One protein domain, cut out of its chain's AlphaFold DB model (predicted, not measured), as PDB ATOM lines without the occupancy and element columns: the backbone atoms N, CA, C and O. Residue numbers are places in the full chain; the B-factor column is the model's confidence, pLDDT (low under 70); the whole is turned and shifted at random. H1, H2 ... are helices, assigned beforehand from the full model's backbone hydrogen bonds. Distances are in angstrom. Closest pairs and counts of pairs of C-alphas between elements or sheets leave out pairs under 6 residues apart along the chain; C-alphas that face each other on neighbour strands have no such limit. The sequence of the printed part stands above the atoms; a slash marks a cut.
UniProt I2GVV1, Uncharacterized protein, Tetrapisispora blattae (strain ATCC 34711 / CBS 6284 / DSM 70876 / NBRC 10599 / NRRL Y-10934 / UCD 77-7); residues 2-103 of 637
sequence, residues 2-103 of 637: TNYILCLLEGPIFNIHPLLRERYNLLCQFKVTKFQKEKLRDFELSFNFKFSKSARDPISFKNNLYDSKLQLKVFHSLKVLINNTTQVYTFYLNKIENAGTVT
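AT A GLANCE: This is residues 2 to 103 of the 637 residues of an uncharacterized protein of Tetrapisispora blattae (strain ATCC 34711 / CBS 6284 / DSM 70876 / NBRC 10599 / NRRL Y-10934 / UCD 77-7) (UniProt I2GVV1). One long helix, H4, makes the long axis; short helices H1 and H2 pack on it, H3 makes a corner at its start, and a long loop, residues 28 to 57, runs out and folds back. Residues 93 to 103, of which 93 to 99 belong to H4, stick out. The printed part has 102 residues with four named helices, H1 to H4 in order, and no named strand: all helix, only just loose, close to compact, radius of gyration of the C-alphas 15.6 A, spans 56 by 23 by 21 A.

IN THESE COORDINATES: H1, residues 2 to 8, begins at C-alpha 2 (139.709, 123.886, 102.044). H2 is residues 18 to 27, 14.3 A long, and H3 residues 58 to 66. H4, residues 68 to 99, is 45.9 A long and ends at C-alpha 99 (124.432, 158.772, 103.692).

HOW THE PARTS SIT: H4 is the hub. Its residues 74 to 85 touch H2, at a shallow tilt of 18 degrees, opposite ways; the closest C-alphas, of Leu 27 and Val 74, are 6.2 A apart. Its residues 71 to 75 touch H1; the closest C-alphas, of Thr 2 and Phe 75, are 6.0 A apart. H3 and H4 only just touch, only at the corner, with 3 pairs of C-alphas within 8 A, the closest those of Asn 64 and Leu 70, 6.9 A. In H1, H2, H3 and H4 every O i to N i+4 pair is within hydrogen-bond range.

THE WHOLE: The printed part has no cut. The link H2 to H3 is long. pLDDT is under 70 at residues 33 to 56, 58 and 99 to 103.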
ATOM      1  N   THR A   2     140.033 122.564 102.638       82.50
ATOM      2  CA  THR A   2     139.709 123.886 102.044       82.50
ATOM      3  C   THR A   2     138.503 123.888 101.093       82.50
ATOM      4  O   THR A   2     137.683 124.799 101.152       82.50
ATOM      5  N   ASN A   3     138.339 122.847 100.269       82.88
ATOM      6  CA  ASN A   3     137.212 122.729  99.335       82.88
ATOM      7  C   ASN A   3     135.832 122.637 100.018       82.88
ATOM      8  O   ASN A   3     134.866 123.169  99.481       82.88
ATOM      9  N   TYR A   4     135.721 122.024 101.203       85.31
ATOM     10  CA  TYR A   4     134.461 121.983 101.961       85.31
ATOM     11  C   TYR A   4     134.131 123.348 102.576       85.31
ATOM     12  O   TYR A   4     132.982 123.775 102.527       85.31
ATOM     13  N   ILE A   5     135.150 124.076 103.052       88.31
ATOM     14  CA  ILE A   5     135.007 125.460 103.534       88.31
ATOM     15  C   ILE A   5     134.573 126.381 102.381       88.31
ATOM     16  O   ILE A   5     133.658 127.182 102.550       88.31
ATOM     17  N   LEU A   6     135.154 126.223 101.183       87.56
ATOM     18  CA  LEU A   6     134.670 126.908  99.977       87.56
ATOM     19  C   LEU A   6     133.190 126.590  99.719       87.56
ATOM     20  O   LEU A   6     132.410 127.511  99.520       87.56
ATOM     21  N   CYS A   7     132.771 125.324  99.782       87.69
ATOM     22  CA  CYS A   7     131.374 124.960  99.535       87.69
ATOM     23  C   CYS A   7     130.370 125.609 100.490       87.69
ATOM     24  O   CYS A   7     129.291 125.968 100.026       87.69
ATOM     25  N   LEU A   8     130.711 125.785 101.770       87.94
ATOM     26  CA  LEU A   8     129.882 126.529 102.732       87.94
ATOM     27  C   LEU A   8     129.735 128.006 102.309       87.94
ATOM     28  O   LEU A   8     128.652 128.588 102.374       87.94
ATOM     29  N   LEU A   9     130.801 128.593 101.762       86.81
ATOM     30  CA  LEU A   9     130.816 129.967 101.262       86.81
ATOM     31  C   LEU A   9     130.184 130.143  99.855       86.81
ATOM     32  O   LEU A   9     130.117 131.271  99.357       86.81
ATOM     33  N   GLU A  10     129.698 129.078  99.194       80.88
ATOM     34  CA  GLU A  10     129.031 129.184  97.884       80.88
ATOM     35  C   GLU A  10     127.637 129.808  98.048       80.88
ATOM     36  O   GLU A  10     126.676 129.130  98.400       80.88
ATOM     37  N   GLY A  11     127.503 131.108  97.778       76.25
ATOM     38  CA  GLY A  11     126.246 131.826  97.987       76.25
ATOM     39  C   GLY A  11     126.356 133.332  97.709       76.25
ATOM     40  O   GLY A  11     127.136 133.726  96.843       76.25
ATOM     41  N   PRO A  12     125.585 134.189  98.404       74.44
ATOM     42  CA  PRO A  12     125.587 135.643  98.197       74.44
ATOM     43  C   PRO A  12     126.863 136.347  98.696       74.44
ATOM     44  O   PRO A  12     127.138 137.458  98.253       74.44
ATOM     45  N   ILE A  13     127.640 135.708  99.578       82.12
ATOM     46  CA  ILE A  13     128.752 136.295 100.355       82.12
ATOM     47  C   ILE A  13     129.773 137.036  99.475       82.12
ATOM     48  O   ILE A  13     130.180 138.149  99.792       82.12
ATOM     49  N   PHE A  14     130.162 136.447  98.341       82.62
ATOM     50  CA  PHE A  14     131.120 137.052  97.408       82.62
ATOM     51  C   PHE A  14     130.454 137.790  96.233       82.62
ATOM     52  O   PHE A  14     131.150 138.350  95.388       82.62
ATOM     53  N   ASN A  15     129.118 137.823  96.166       73.81
ATOM     54  CA  ASN A  15     128.369 138.321  95.006       73.81
ATOM     55  C   ASN A  15     128.151 139.842  95.006       73.81
ATOM     56  O   ASN A  15     127.617 140.362  94.032       73.81
ATOM     57  N   ILE A  16     128.593 140.553  96.049       73.88
ATOM     58  CA  ILE A  16     128.510 142.021  96.164       73.88
ATOM     59  C   ILE A  16     129.301 142.783  95.088       73.88
ATOM     60  O   ILE A  16     129.062 143.966  94.871       73.88
ATOM     61  N   HIS A  17     130.271 142.128  94.441       78.75
ATOM     62  CA  HIS A  17     131.180 142.753  93.483       78.75
ATOM     63  C   HIS A  17     131.610 141.719  92.426       78.75
ATOM     64  O   HIS A  17     132.058 140.630  92.799       78.75
ATOM     65  N   PRO A  18     131.553 142.029  91.111       77.50
ATOM     66  CA  PRO A  18     131.868 141.062  90.056       77.50
ATOM     67  C   PRO A  18     133.275 140.454  90.178       77.50
ATOM     68  O   PRO A  18     133.404 139.238  90.094       77.50
ATOM     69  N   LEU A  19     134.302 141.263  90.474       81.88
ATOM     70  CA  LEU A  19     135.685 140.803  90.659       81.88
ATOM     71  C   LEU A  19     135.857 139.849  91.855       81.88
ATOM     72  O   LEU A  19     136.560 138.848  91.739       81.88
ATOM     73  N   LEU A  20     135.211 140.117  93.000       84.94
ATOM     74  CA  LEU A  20     135.263 139.212  94.162       84.94
ATOM     75  C   LEU A  20     134.603 137.869  93.829       84.94
ATOM     76  O   LEU A  20     135.163 136.807  94.107       84.94
ATOM     77  N   ARG A  21     133.452 137.923  93.155       82.31
ATOM     78  CA  ARG A  21     132.696 136.753  92.707       82.31
ATOM     79  C   ARG A  21     133.438 135.937  91.646       82.31
ATOM     80  O   ARG A  21     133.384 134.710  91.662       82.31
ATOM     81  N   GLU A  22     134.136 136.586  90.719       83.12
ATOM     82  CA  GLU A  22     134.986 135.921  89.727       83.12
ATOM     83  C   GLU A  22     136.182 135.231  90.387       83.12
ATOM     84  O   GLU A  22     136.401 134.042  90.154       83.12
ATOM     85  N   ARG A  23     136.891 135.927  91.286       84.25
ATOM     86  CA  ARG A  23     137.990 135.354  92.078       84.25
ATOM     87  C   ARG A  23     137.528 134.148  92.891       84.25
ATOM     88  O   ARG A  23     138.177 133.108  92.835       84.25
ATOM     89  N   TYR A  24     136.378 134.236  93.563       87.81
ATOM     90  CA  TYR A  24     135.762 133.091  94.241       87.81
ATOM     91  C   TYR A  24     135.528 131.913  93.281       87.81
ATOM     92  O   TYR A  24     135.955 130.788  93.540       87.81
ATOM     93  N   ASN A  25     134.911 132.175  92.125       83.12
ATOM     94  CA  ASN A  25     134.640 131.145  91.125       83.12
ATOM     95  C   ASN A  25     135.923 130.492  90.575       83.12
ATOM     96  O   ASN A  25     135.897 129.300  90.261       83.12
ATOM     97  N   LEU A  26     137.030 131.235  90.486       83.38
ATOM     98  CA  LEU A  26     138.348 130.721  90.103       83.38
ATOM     99  C   LEU A  26     138.983 129.866  91.211       83.38
ATOM    100  O   LEU A  26     139.505 128.795  90.897       83.38
ATOM    101  N   LEU A  27     138.844 130.230  92.493       86.06
ATOM    102  CA  LEU A  27     139.253 129.362  93.611       86.06
ATOM    103  C   LEU A  27     138.487 128.029  93.610       86.06
ATOM    104  O   LEU A  27     139.096 126.980  93.802       86.06
ATOM    105  N   CYS A  28     137.195 128.036  93.265       82.38
ATOM    106  CA  CYS A  28     136.397 126.817  93.054       82.38
ATOM    107  C   CYS A  28     136.769 126.013  91.787       82.38
ATOM    108  O   CYS A  28     136.209 124.943  91.552       82.38
ATOM    109  N   GLN A  29     137.700 126.512  90.967       79.31
ATOM    110  CA  GLN A  29     138.374 125.783  89.880       79.31
ATOM    111  C   GLN A  29     139.851 125.489  90.220       79.31
ATOM    112  O   GLN A  29     140.626 125.168  89.323       79.31
ATOM    113  N   PHE A  30     140.252 125.655  91.487       80.44
ATOM    114  CA  PHE A  30     141.634 125.576  91.982       80.44
ATOM    115  C   PHE A  30     142.614 126.582  91.334       80.44
ATOM    116  O   PHE A  30     143.831 126.458  91.461       80.44
ATOM    117  N   LYS A  31     142.106 127.621  90.657       81.00
ATOM    118  CA  LYS A  31     142.911 128.641  89.968       81.00
ATOM    119  C   LYS A  31     143.253 129.786  90.916       81.00
ATOM    120  O   LYS A  31     142.404 130.601  91.271       81.00
ATOM    121  N   VAL A  32     144.526 129.865  91.292       75.38
ATOM    122  CA  VAL A  32     145.070 130.926  92.150       75.38
ATOM    123  C   VAL A  32     145.312 132.197  91.329       75.38
ATOM    124  O   VAL A  32     146.225 132.255  90.507       75.38
ATOM    125  N   THR A  33     144.511 133.237  91.560       67.81
ATOM    126  CA  THR A  33     144.698 134.565  90.952       67.81
ATOM    127  C   THR A  33     145.727 135.397  91.715       67.81
ATOM    128  O   THR A  33     145.658 135.487  92.942       67.81
ATOM    129  N   LYS A  34     146.632 136.089  91.008       67.00
ATOM    130  CA  LYS A  34     147.514 137.098  91.622       67.00
ATOM    131  C   LYS A  34     146.674 138.272  92.145       67.00
ATOM    132  O   LYS A  34     145.898 138.855  91.394       67.00
ATOM    133  N   PHE A  35     146.839 138.636  93.415       57.31
ATOM    134  CA  PHE A  35     146.125 139.765  94.015       57.31
ATOM    135  C   PHE A  35     146.748 141.102  93.604       57.31
ATOM    136  O   PHE A  35     147.778 141.503  94.141       57.31
ATOM    137  N   GLN A  36     146.084 141.823  92.701       58.84
ATOM    138  CA  GLN A  36     146.300 143.260  92.538       58.84
ATOM    139  C   GLN A  36     145.415 144.043  93.523       58.84
ATOM    140  O   GLN A  36     144.272 143.658  93.794       58.84
ATOM    141  N   LYS A  37     145.946 145.150  94.061       55.41
ATOM    142  CA  LYS A  37     145.219 146.110  94.915       55.41
ATOM    143  C   LYS A  37     144.340 147.041  94.064       55.41
ATOM    144  O   LYS A  37     144.522 148.254  94.064       55.41
ATOM    145  N   GLU A  38     143.418 146.466  93.301       58.28
ATOM    146  CA  GLU A  38     142.430 147.233  92.537       58.28
ATOM    147  C   GLU A  38     141.506 148.023  93.480       58.28
ATOM    148  O   GLU A  38     141.235 147.600  94.610       58.28
ATOM    149  N   LYS A  39     141.000 149.172  93.020       61.25
ATOM    150  CA  LYS A  39     140.104 150.030  93.805       61.25
ATOM    151  C   LYS A  39     138.688 149.445  93.875       61.25
ATOM    152  O   LYS A  39     137.777 149.890  93.189       61.25
ATOM    153  N   LEU A  40     138.475 148.494  94.784       61.34
ATOM    154  CA  LEU A  40     137.167 147.875  95.073       61.34
ATOM    155  C   LEU A  40     136.106 148.843  95.669       61.34
ATOM    156  O   LEU A  40     135.084 148.390  96.176       61.34
ATOM    157  N   ARG A  41     136.359 150.162  95.670       59.06
ATOM    158  CA  ARG A  41     135.499 151.212  96.251       59.06
ATOM    159  C   ARG A  41     134.658 151.957  95.212       59.06
ATOM    160  O   ARG A  41     133.641 152.537  95.569       59.06
ATOM    161  N   ASP A  42     135.072 151.925  93.948       57.16
ATOM    162  CA  ASP A  42     134.559 152.822  92.902       57.16
ATOM    163  C   ASP A  42     133.424 152.171  92.072       57.16
ATOM    164  O   ASP A  42     133.083 152.637  90.989       57.16
ATOM    165  N   PHE A  43     132.854 151.066  92.568       57.44
ATOM    166  CA  PHE A  43     131.837 150.252  91.893       57.44
ATOM    167  C   PHE A  43     130.424 150.490  92.452       57.44
ATOM    168  O   PHE A  43     130.234 151.082  93.514       57.44
ATOM    169  N   GLU A  44     129.420 149.983  91.734       55.44
ATOM    170  CA  GLU A  44     128.027 149.901  92.181       55.44
ATOM    171  C   GLU A  44     127.701 148.495  92.730       55.44
ATOM    172  O   GLU A  44     128.299 147.496  92.315       55.44
ATOM    173  N   LEU A  45     126.745 148.399  93.664       51.12
ATOM    174  CA  LEU A  45     126.298 147.140  94.281       51.12
ATOM    175  C   LEU A  45     125.509 146.264  93.294       51.12
ATOM    176  O   LEU A  45     124.278 146.223  93.299       51.12
ATOM    177  N   SER A  46     126.221 145.512  92.455       49.38
ATOM    178  CA  SER A  46     125.596 144.612  91.486       49.38
ATOM    179  C   SER A  46     125.436 143.193  92.056       49.38
ATOM    180  O   SER A  46     126.350 142.373  91.940       49.38
ATOM    181  N   PHE A  47     124.259 142.866  92.602       49.91
ATOM    182  CA  PHE A  47     123.884 141.504  93.029       49.91
ATOM    183  C   PHE A  47     123.624 140.564  91.833       49.91
ATOM    184  O   PHE A  47     122.561 139.972  91.674       49.91
ATOM    185  N   ASN A  48     124.620 140.431  90.960       47.47
ATOM    186  CA  ASN A  48     124.607 139.504  89.839       47.47
ATOM    187  C   ASN A  48     124.990 138.105  90.328       47.47
ATOM    188  O   ASN A  48     126.143 137.863  90.691       47.47
ATOM    189  N   PHE A  49     124.055 137.164  90.251       51.09
ATOM    190  CA  PHE A  49     124.241 135.759  90.608       51.09
ATOM    191  C   PHE A  49     124.593 134.930  89.358       51.09
ATOM    192  O   PHE A  49     123.902 135.006  88.351       51.09
ATOM    193  N   LYS A  50     125.717 134.195  89.386       45.81
ATOM    194  CA  LYS A  50     126.071 133.095  88.450       45.81
ATOM    195  C   LYS A  50     127.141 132.213  89.108       45.81
ATOM    196  O   LYS A  50     128.082 132.747  89.710       45.81
ATOM    197  N   PHE A  51     127.046 130.899  88.936       43.38
ATOM    198  CA  PHE A  51     127.984 129.914  89.492       43.38
ATOM    199  C   PHE A  51     129.298 129.808  88.718       43.38
ATOM    200  O   PHE A  51     129.365 130.138  87.531       43.38
ATOM    201  N   SER A  52     130.328 129.270  89.376       51.03
ATOM    202  CA  SER A  52     131.532 128.813  88.687       51.03
ATOM    203  C   SER A  52     131.190 127.680  87.724       51.03
ATOM    204  O   SER A  52     130.472 126.740  88.078       51.03
ATOM    205  N   LYS A  53     131.747 127.746  86.513       55.91
ATOM    206  CA  LYS A  53     131.781 126.609  85.593       55.91
ATOM    207  C   LYS A  53     132.753 125.580  86.183       55.91
ATOM    208  O   LYS A  53     133.958 125.818  86.185       55.91
ATOM    209  N   SER A  54     132.231 124.475  86.716       52.56
ATOM    210  CA  SER A  54     133.055 123.375  87.235       52.56
ATOM    211  C   SER A  54     133.996 122.833  86.151       52.56
ATOM    212  O   SER A  54     133.658 122.841  84.965       52.56
ATOM    213  N   ALA A  55     135.171 122.342  86.560       53.41
ATOM    214  CA  ALA A  55     136.025 121.554  85.676       53.41
ATOM    215  C   ALA A  55     135.232 120.341  85.158       53.41
ATOM    216  O   ALA A  55     134.535 119.687  85.931       53.41
ATOM    217  N   ARG A  56     135.296 120.077  83.847       57.09
ATOM    218  CA  ARG A  56     134.530 118.990  83.208       57.09
ATOM    219  C   ARG A  56     135.153 117.606  83.397       57.09
ATOM    220  O   ARG A  56     134.456 116.620  83.212       57.09
ATOM    221  N   ASP A  57     136.436 117.549  83.741       70.56
ATOM    222  CA  ASP A  57     137.177 116.310  83.969       70.56
ATOM    223  C   ASP A  57     137.206 115.946  85.471       70.56
ATOM    224  O   ASP A  57     137.798 116.693  86.263       70.56
ATOM    225  N   PRO A  58     136.614 114.805  85.882       68.56
ATOM    226  CA  PRO A  58     136.698 114.306  87.251       68.56
ATOM    227  C   PRO A  58     138.123 113.948  87.701       68.56
ATOM    228  O   PRO A  58     138.395 114.018  88.898       68.56
ATOM    229  N   ILE A  59     139.031 113.582  86.788       74.50
ATOM    230  CA  ILE A  59     140.397 113.143  87.119       74.50
ATOM    231  C   ILE A  59     141.242 114.350  87.538       74.50
ATOM    232  O   ILE A  59     141.769 114.384  88.651       74.50
ATOM    233  N   SER A  60     141.289 115.399  86.714       77.06
ATOM    234  CA  SER A  60     141.880 116.691  87.078       77.06
ATOM    235  C   SER A  60     141.235 117.267  88.344       77.06
ATOM    236  O   SER A  60     141.943 117.771  89.217       77.06
ATOM    237  N   PHE A  61     139.912 117.146  88.506       76.19
ATOM    238  CA  PHE A  61     139.236 117.576  89.733       76.19
ATOM    239  C   PHE A  61     139.738 116.812  90.971       76.19
ATOM    240  O   PHE A  61     140.109 117.447  91.956       76.19
ATOM    241  N   LYS A  62     139.819 115.475  90.908       79.69
ATOM    242  CA  LYS A  62     140.344 114.603  91.977       79.69
ATOM    243  C   LYS A  62     141.789 114.960  92.338       79.69
ATOM    244  O   LYS A  62     142.092 115.142  93.514       79.69
ATOM    245  N   ASN A  63     142.657 115.134  91.344       80.88
ATOM    246  CA  ASN A  63     144.072 115.443  91.566       80.88
ATOM    247  C   ASN A  63     144.257 116.815  92.246       80.88
ATOM    248  O   ASN A  63     144.984 116.927  93.231       80.88
ATOM    249  N   ASN A  64     143.534 117.845  91.793       81.38
ATOM    250  CA  ASN A  64     143.583 119.184  92.395       81.38
ATOM    251  C   ASN A  64     142.916 119.261  93.790       81.38
ATOM    252  O   ASN A  64     143.254 120.133  94.600       81.38
ATOM    253  N   LEU A  65     141.974 118.357  94.087       79.62
ATOM    254  CA  LEU A  65     141.334 118.247  95.402       79.62
ATOM    255  C   LEU A  65     142.333 117.816  96.488       79.62
ATOM    256  O   LEU A  65     142.267 118.332  97.606       79.62
ATOM    257  N   TYR A  66     143.229 116.884  96.145       77.75
ATOM    258  CA  TYR A  66     144.148 116.222  97.077       77.75
ATOM    259  C   TYR A  66     145.594 116.768  97.053       77.75
ATOM    260  O   TYR A  66     146.355 116.465  97.971       77.75
ATOM    261  N   ASP A  67     145.985 117.619  96.091       82.94
ATOM    262  CA  ASP A  67     147.272 118.344  96.138       82.94
ATOM    263  C   ASP A  67     147.316 119.310  97.341       82.94
ATOM    264  O   ASP A  67     146.765 120.413  97.313       82.94
ATOM    265  N   SER A  68     148.026 118.917  98.400       84.00
ATOM    266  CA  SER A  68     148.176 119.695  99.635       84.00
ATOM    267  C   SER A  68     148.818 121.074  99.425       84.00
ATOM    268  O   SER A  68     148.428 122.043 100.087       84.00
ATOM    269  N   LYS A  69     149.745 121.214  98.468       85.25
ATOM    270  CA  LYS A  69     150.410 122.490  98.146       85.25
ATOM    271  C   LYS A  69     149.452 123.428  97.413       85.25
ATOM    272  O   LYS A  69     149.481 124.638  97.651       85.25
ATOM    273  N   LEU A  70     148.589 122.895  96.551       85.00
ATOM    274  CA  LEU A  70     147.522 123.658  95.900       85.00
ATOM    275  C   LEU A  70     146.424 124.046  96.897       85.00
ATOM    276  O   LEU A  70     146.050 125.217  96.956       85.00
ATOM    277  N   GLN A  71     145.981 123.114  97.741       84.88
ATOM    278  CA  GLN A  71     144.982 123.351  98.790       84.88
ATOM    279  C   GLN A  71     145.409 124.449  99.780       84.88
ATOM    280  O   GLN A  71     144.575 125.273 100.173       84.88
ATOM    281  N   LEU A  72     146.700 124.524 100.126       84.94
ATOM    282  CA  LEU A  72     147.264 125.596 100.953       84.94
ATOM    283  C   LEU A  72     147.282 126.953 100.221       84.94
ATOM    284  O   LEU A  72     146.873 127.968 100.788       84.94
ATOM    285  N   LYS A  73     147.679 126.991  98.940       86.31
ATOM    286  CA  LYS A  73     147.623 128.222  98.118       86.31
ATOM    287  C   LYS A  73     146.189 128.733  97.943       86.31
ATOM    288  O   LYS A  73     145.957 129.943  98.019       86.31
ATOM    289  N   VAL A  74     145.224 127.833  97.744       86.62
ATOM    290  CA  VAL A  74     143.790 128.157  97.676       86.62
ATOM    291  C   VAL A  74     143.301 128.702  99.022       86.62
ATOM    292  O   VAL A  74     142.620 129.725  99.033       86.62
ATOM    293  N   PHE A  75     143.714 128.119 100.155       87.56
ATOM    294  CA  PHE A  75     143.363 128.615 101.494       87.56
ATOM    295  C   PHE A  75     143.915 130.023 101.774       87.56
ATOM    296  O   PHE A  75     143.169 130.907 102.200       87.56
ATOM    297  N   HIS A  76     145.191 130.283 101.471       86.38
ATOM    298  CA  HIS A  76     145.758 131.632 101.589       86.38
ATOM    299  C   HIS A  76     145.035 132.640 100.685       86.38
ATOM    300  O   HIS A  76     144.740 133.756 101.115       86.38
ATOM    301  N   SER A  77     144.693 132.241  99.459       87.25
ATOM    302  CA  SER A  77     143.950 133.091  98.523       87.25
ATOM    303  C   SER A  77     142.530 133.384  99.015       87.25
ATOM    304  O   SER A  77     142.071 134.521  98.918       87.25
ATOM    305  N   LEU A  78     141.860 132.395  99.613       88.81
ATOM    306  CA  LEU A  78     140.555 132.555 100.254       88.81
ATOM    307  C   LEU A  78     140.629 133.523 101.443       88.81
ATOM    308  O   LEU A  78     139.785 134.408 101.549       88.81
ATOM    309  N   LYS A  79     141.665 133.435 102.289       89.00
ATOM    310  CA  LYS A  79     141.877 134.372 103.410       89.00
ATOM    311  C   LYS A  79     141.986 135.830 102.938       89.00
ATOM    312  O   LYS A  79     141.389 136.717 103.548       89.00
ATOM    313  N   VAL A  80     142.713 136.090 101.846       87.31
ATOM    314  CA  VAL A  80     142.824 137.448 101.273       87.31
ATOM    315  C   VAL A  80     141.519 137.873 100.584       87.31
ATOM    316  O   VAL A  80     141.108 139.024 100.721       87.31
ATOM    317  N   LEU A  81     140.818 136.953  99.913       87.94
ATOM    318  CA  LEU A  81     139.502 137.222  99.328       87.94
ATOM    319  C   LEU A  81     138.467 137.614 100.395       87.94
ATOM    320  O   LEU A  81     137.748 138.592 100.198       87.94
ATOM    321  N   ILE A  82     138.427 136.908 101.530       89.56
ATOM    322  CA  ILE A  82     137.563 137.231 102.675       89.56
ATOM    323  C   ILE A  82     137.886 138.635 103.199       89.56
ATOM    324  O   ILE A  82     136.984 139.462 103.255       89.56
ATOM    325  N   ASN A  83     139.158 138.952 103.473       88.25
ATOM    326  CA  ASN A  83     139.569 140.287 103.934       88.25
ATOM    327  C   ASN A  83     139.121 141.410 102.975       88.25
ATOM    328  O   ASN A  83     138.547 142.412 103.402       88.25
ATOM    329  N   ASN A  84     139.317 141.226 101.666       85.69
ATOM    330  CA  ASN A  84     138.856 142.188 100.660       85.69
ATOM    331  C   ASN A  84     137.322 142.310 100.639       85.69
ATOM    332  O   ASN A  84     136.792 143.405 100.467       85.69
ATOM    333  N   THR A  85     136.607 141.203 100.840       87.31
ATOM    334  CA  THR A  85     135.138 141.169 100.894       87.31
ATOM    335  C   THR A  85     134.619 141.901 102.132       87.31
ATOM    336  O   THR A  85     133.715 142.723 102.012       87.31
ATOM    337  N   THR A  86     135.246 141.702 103.297       88.31
ATOM    338  CA  THR A  86     134.976 142.469 104.521       88.31
ATOM    339  C   THR A  86     135.200 143.964 104.300       88.31
ATOM    340  O   THR A  86     134.322 144.749 104.631       88.31
ATOM    341  N   GLN A  87     136.312 144.372 103.678       86.44
ATOM    342  CA  GLN A  87     136.583 145.790 103.393       86.44
ATOM    343  C   GLN A  87     135.522 146.431 102.486       86.44
ATOM    344  O   GLN A  87     135.158 147.585 102.706       86.44
ATOM    345  N   VAL A  88     135.004 145.697 101.495       84.56
ATOM    346  CA  VAL A  88     133.914 146.173 100.624       84.56
ATOM    347  C   VAL A  88     132.588 146.247 101.388       84.56
ATOM    348  O   VAL A  88     131.895 147.258 101.283       84.56
ATOM    349  N   TYR A  89     132.255 145.247 102.213       85.44
ATOM    350  CA  TYR A  89     131.081 145.307 103.093       85.44
ATOM    351  C   TYR A  89     131.153 146.493 104.064       85.44
ATOM    352  O   TYR A  89     130.209 147.274 104.113       85.44
ATOM    353  N   THR A  90     132.265 146.683 104.781       85.56
ATOM    354  CA  THR A  90     132.459 147.830 105.685       85.56
ATOM    355  C   THR A  90     132.380 149.158 104.932       85.56
ATOM    356  O   THR A  90     131.746 150.086 105.414       85.56
ATOM    357  N   PHE A  91     132.947 149.262 103.726       84.50
ATOM    358  CA  PHE A  91     132.819 150.476 102.916       84.50
ATOM    359  C   PHE A  91     131.357 150.795 102.562       84.50
ATOM    360  O   PHE A  91     130.946 151.948 102.693       84.50
ATOM    361  N   TYR A  92     130.554 149.801 102.167       80.06
ATOM    362  CA  TYR A  92     129.135 150.019 101.870       80.06
ATOM    363  C   TYR A  92     128.269 150.241 103.114       80.06
ATOM    364  O   TYR A  92     127.380 151.084 103.055       80.06
ATOM    365  N   LEU A  93     128.536 149.559 104.233       80.06
ATOM    366  CA  LEU A  93     127.865 149.811 105.516       80.06
ATOM    367  C   LEU A  93     128.115 151.253 105.964       80.06
ATOM    368  O   LEU A  93     127.167 152.022 106.087       80.06
ATOM    369  N   ASN A  94     129.385 151.667 106.026       80.44
ATOM    370  CA  ASN A  94     129.752 153.049 106.316       80.44
ATOM    371  C   ASN A  94     129.111 154.026 105.310       80.44
ATOM    372  O   ASN A  94     128.722 155.120 105.702       80.44
ATOM    373  N   LYS A  95     128.984 153.675 104.020       80.50
ATOM    374  CA  LYS A  95     128.308 154.532 103.028       80.50
ATOM    375  C   LYS A  95     126.805 154.660 103.296       80.50
ATOM    376  O   LYS A  95     126.274 155.745 103.102       80.50
ATOM    377  N   ILE A  96     126.129 153.598 103.736       72.88
ATOM    378  CA  ILE A  96     124.698 153.611 104.083       72.88
ATOM    379  C   ILE A  96     124.467 154.409 105.375       72.88
ATOM    380  O   ILE A  96     123.592 155.269 105.411       72.88
ATOM    381  N   GLU A  97     125.292 154.186 106.400       72.06
ATOM    382  CA  GLU A  97     125.250 154.915 107.674       72.06
ATOM    383  C   GLU A  97     125.513 156.419 107.479       72.06
ATOM    384  O   GLU A  97     124.715 157.253 107.904       72.06
ATOM    385  N   ASN A  98     126.595 156.779 106.775       70.25
ATOM    386  CA  ASN A  98     126.968 158.180 106.538       70.25
ATOM    387  C   ASN A  98     126.123 158.874 105.457       70.25
ATOM    388  O   ASN A  98     126.151 160.100 105.383       70.25
ATOM    389  N   ALA A  99     125.369 158.144 104.624       64.06
ATOM    390  CA  ALA A  99     124.432 158.772 103.692       64.06
ATOM    391  C   ALA A  99     123.322 159.533 104.433       64.06
ATOM    392  O   ALA A  99     122.796 160.504 103.895       64.06
ATOM    393  N   GLY A 100     122.955 159.099 105.650       54.44
ATOM    394  CA  GLY A 100     121.983 159.789 106.507       54.44
ATOM    395  C   GLY A 100     120.589 159.961 105.889       54.44
ATOM    396  O   GLY A 100     119.780 160.735 106.399       54.44
ATOM    397  N   THR A 101     120.298 159.282 104.774       47.72
ATOM    398  CA  THR A 101     119.122 159.542 103.942       47.72
ATOM    399  C   THR A 101     117.848 159.017 104.587       47.72
ATOM    400  O   THR A 101     117.427 157.888 104.339       47.72
ATOM    401  N   VAL A 102     117.234 159.896 105.377       48.09
ATOM    402  CA  VAL A 102     115.788 160.146 105.424       48.09
ATOM    403  C   VAL A 102     114.942 158.875 105.317       48.09
ATOM    404  O   VAL A 102     114.401 158.539 104.265       48.09
ATOM    405  N   THR A 103     114.746 158.210 106.453       46.41
ATOM    406  CA  THR A 103     113.551 157.387 106.639       46.41
ATOM    407  C   THR A 103     112.700 157.998 107.742       46.41
ATOM    408  O   THR A 103     113.185 158.288 108.832       46.41
TER     409      THR A 103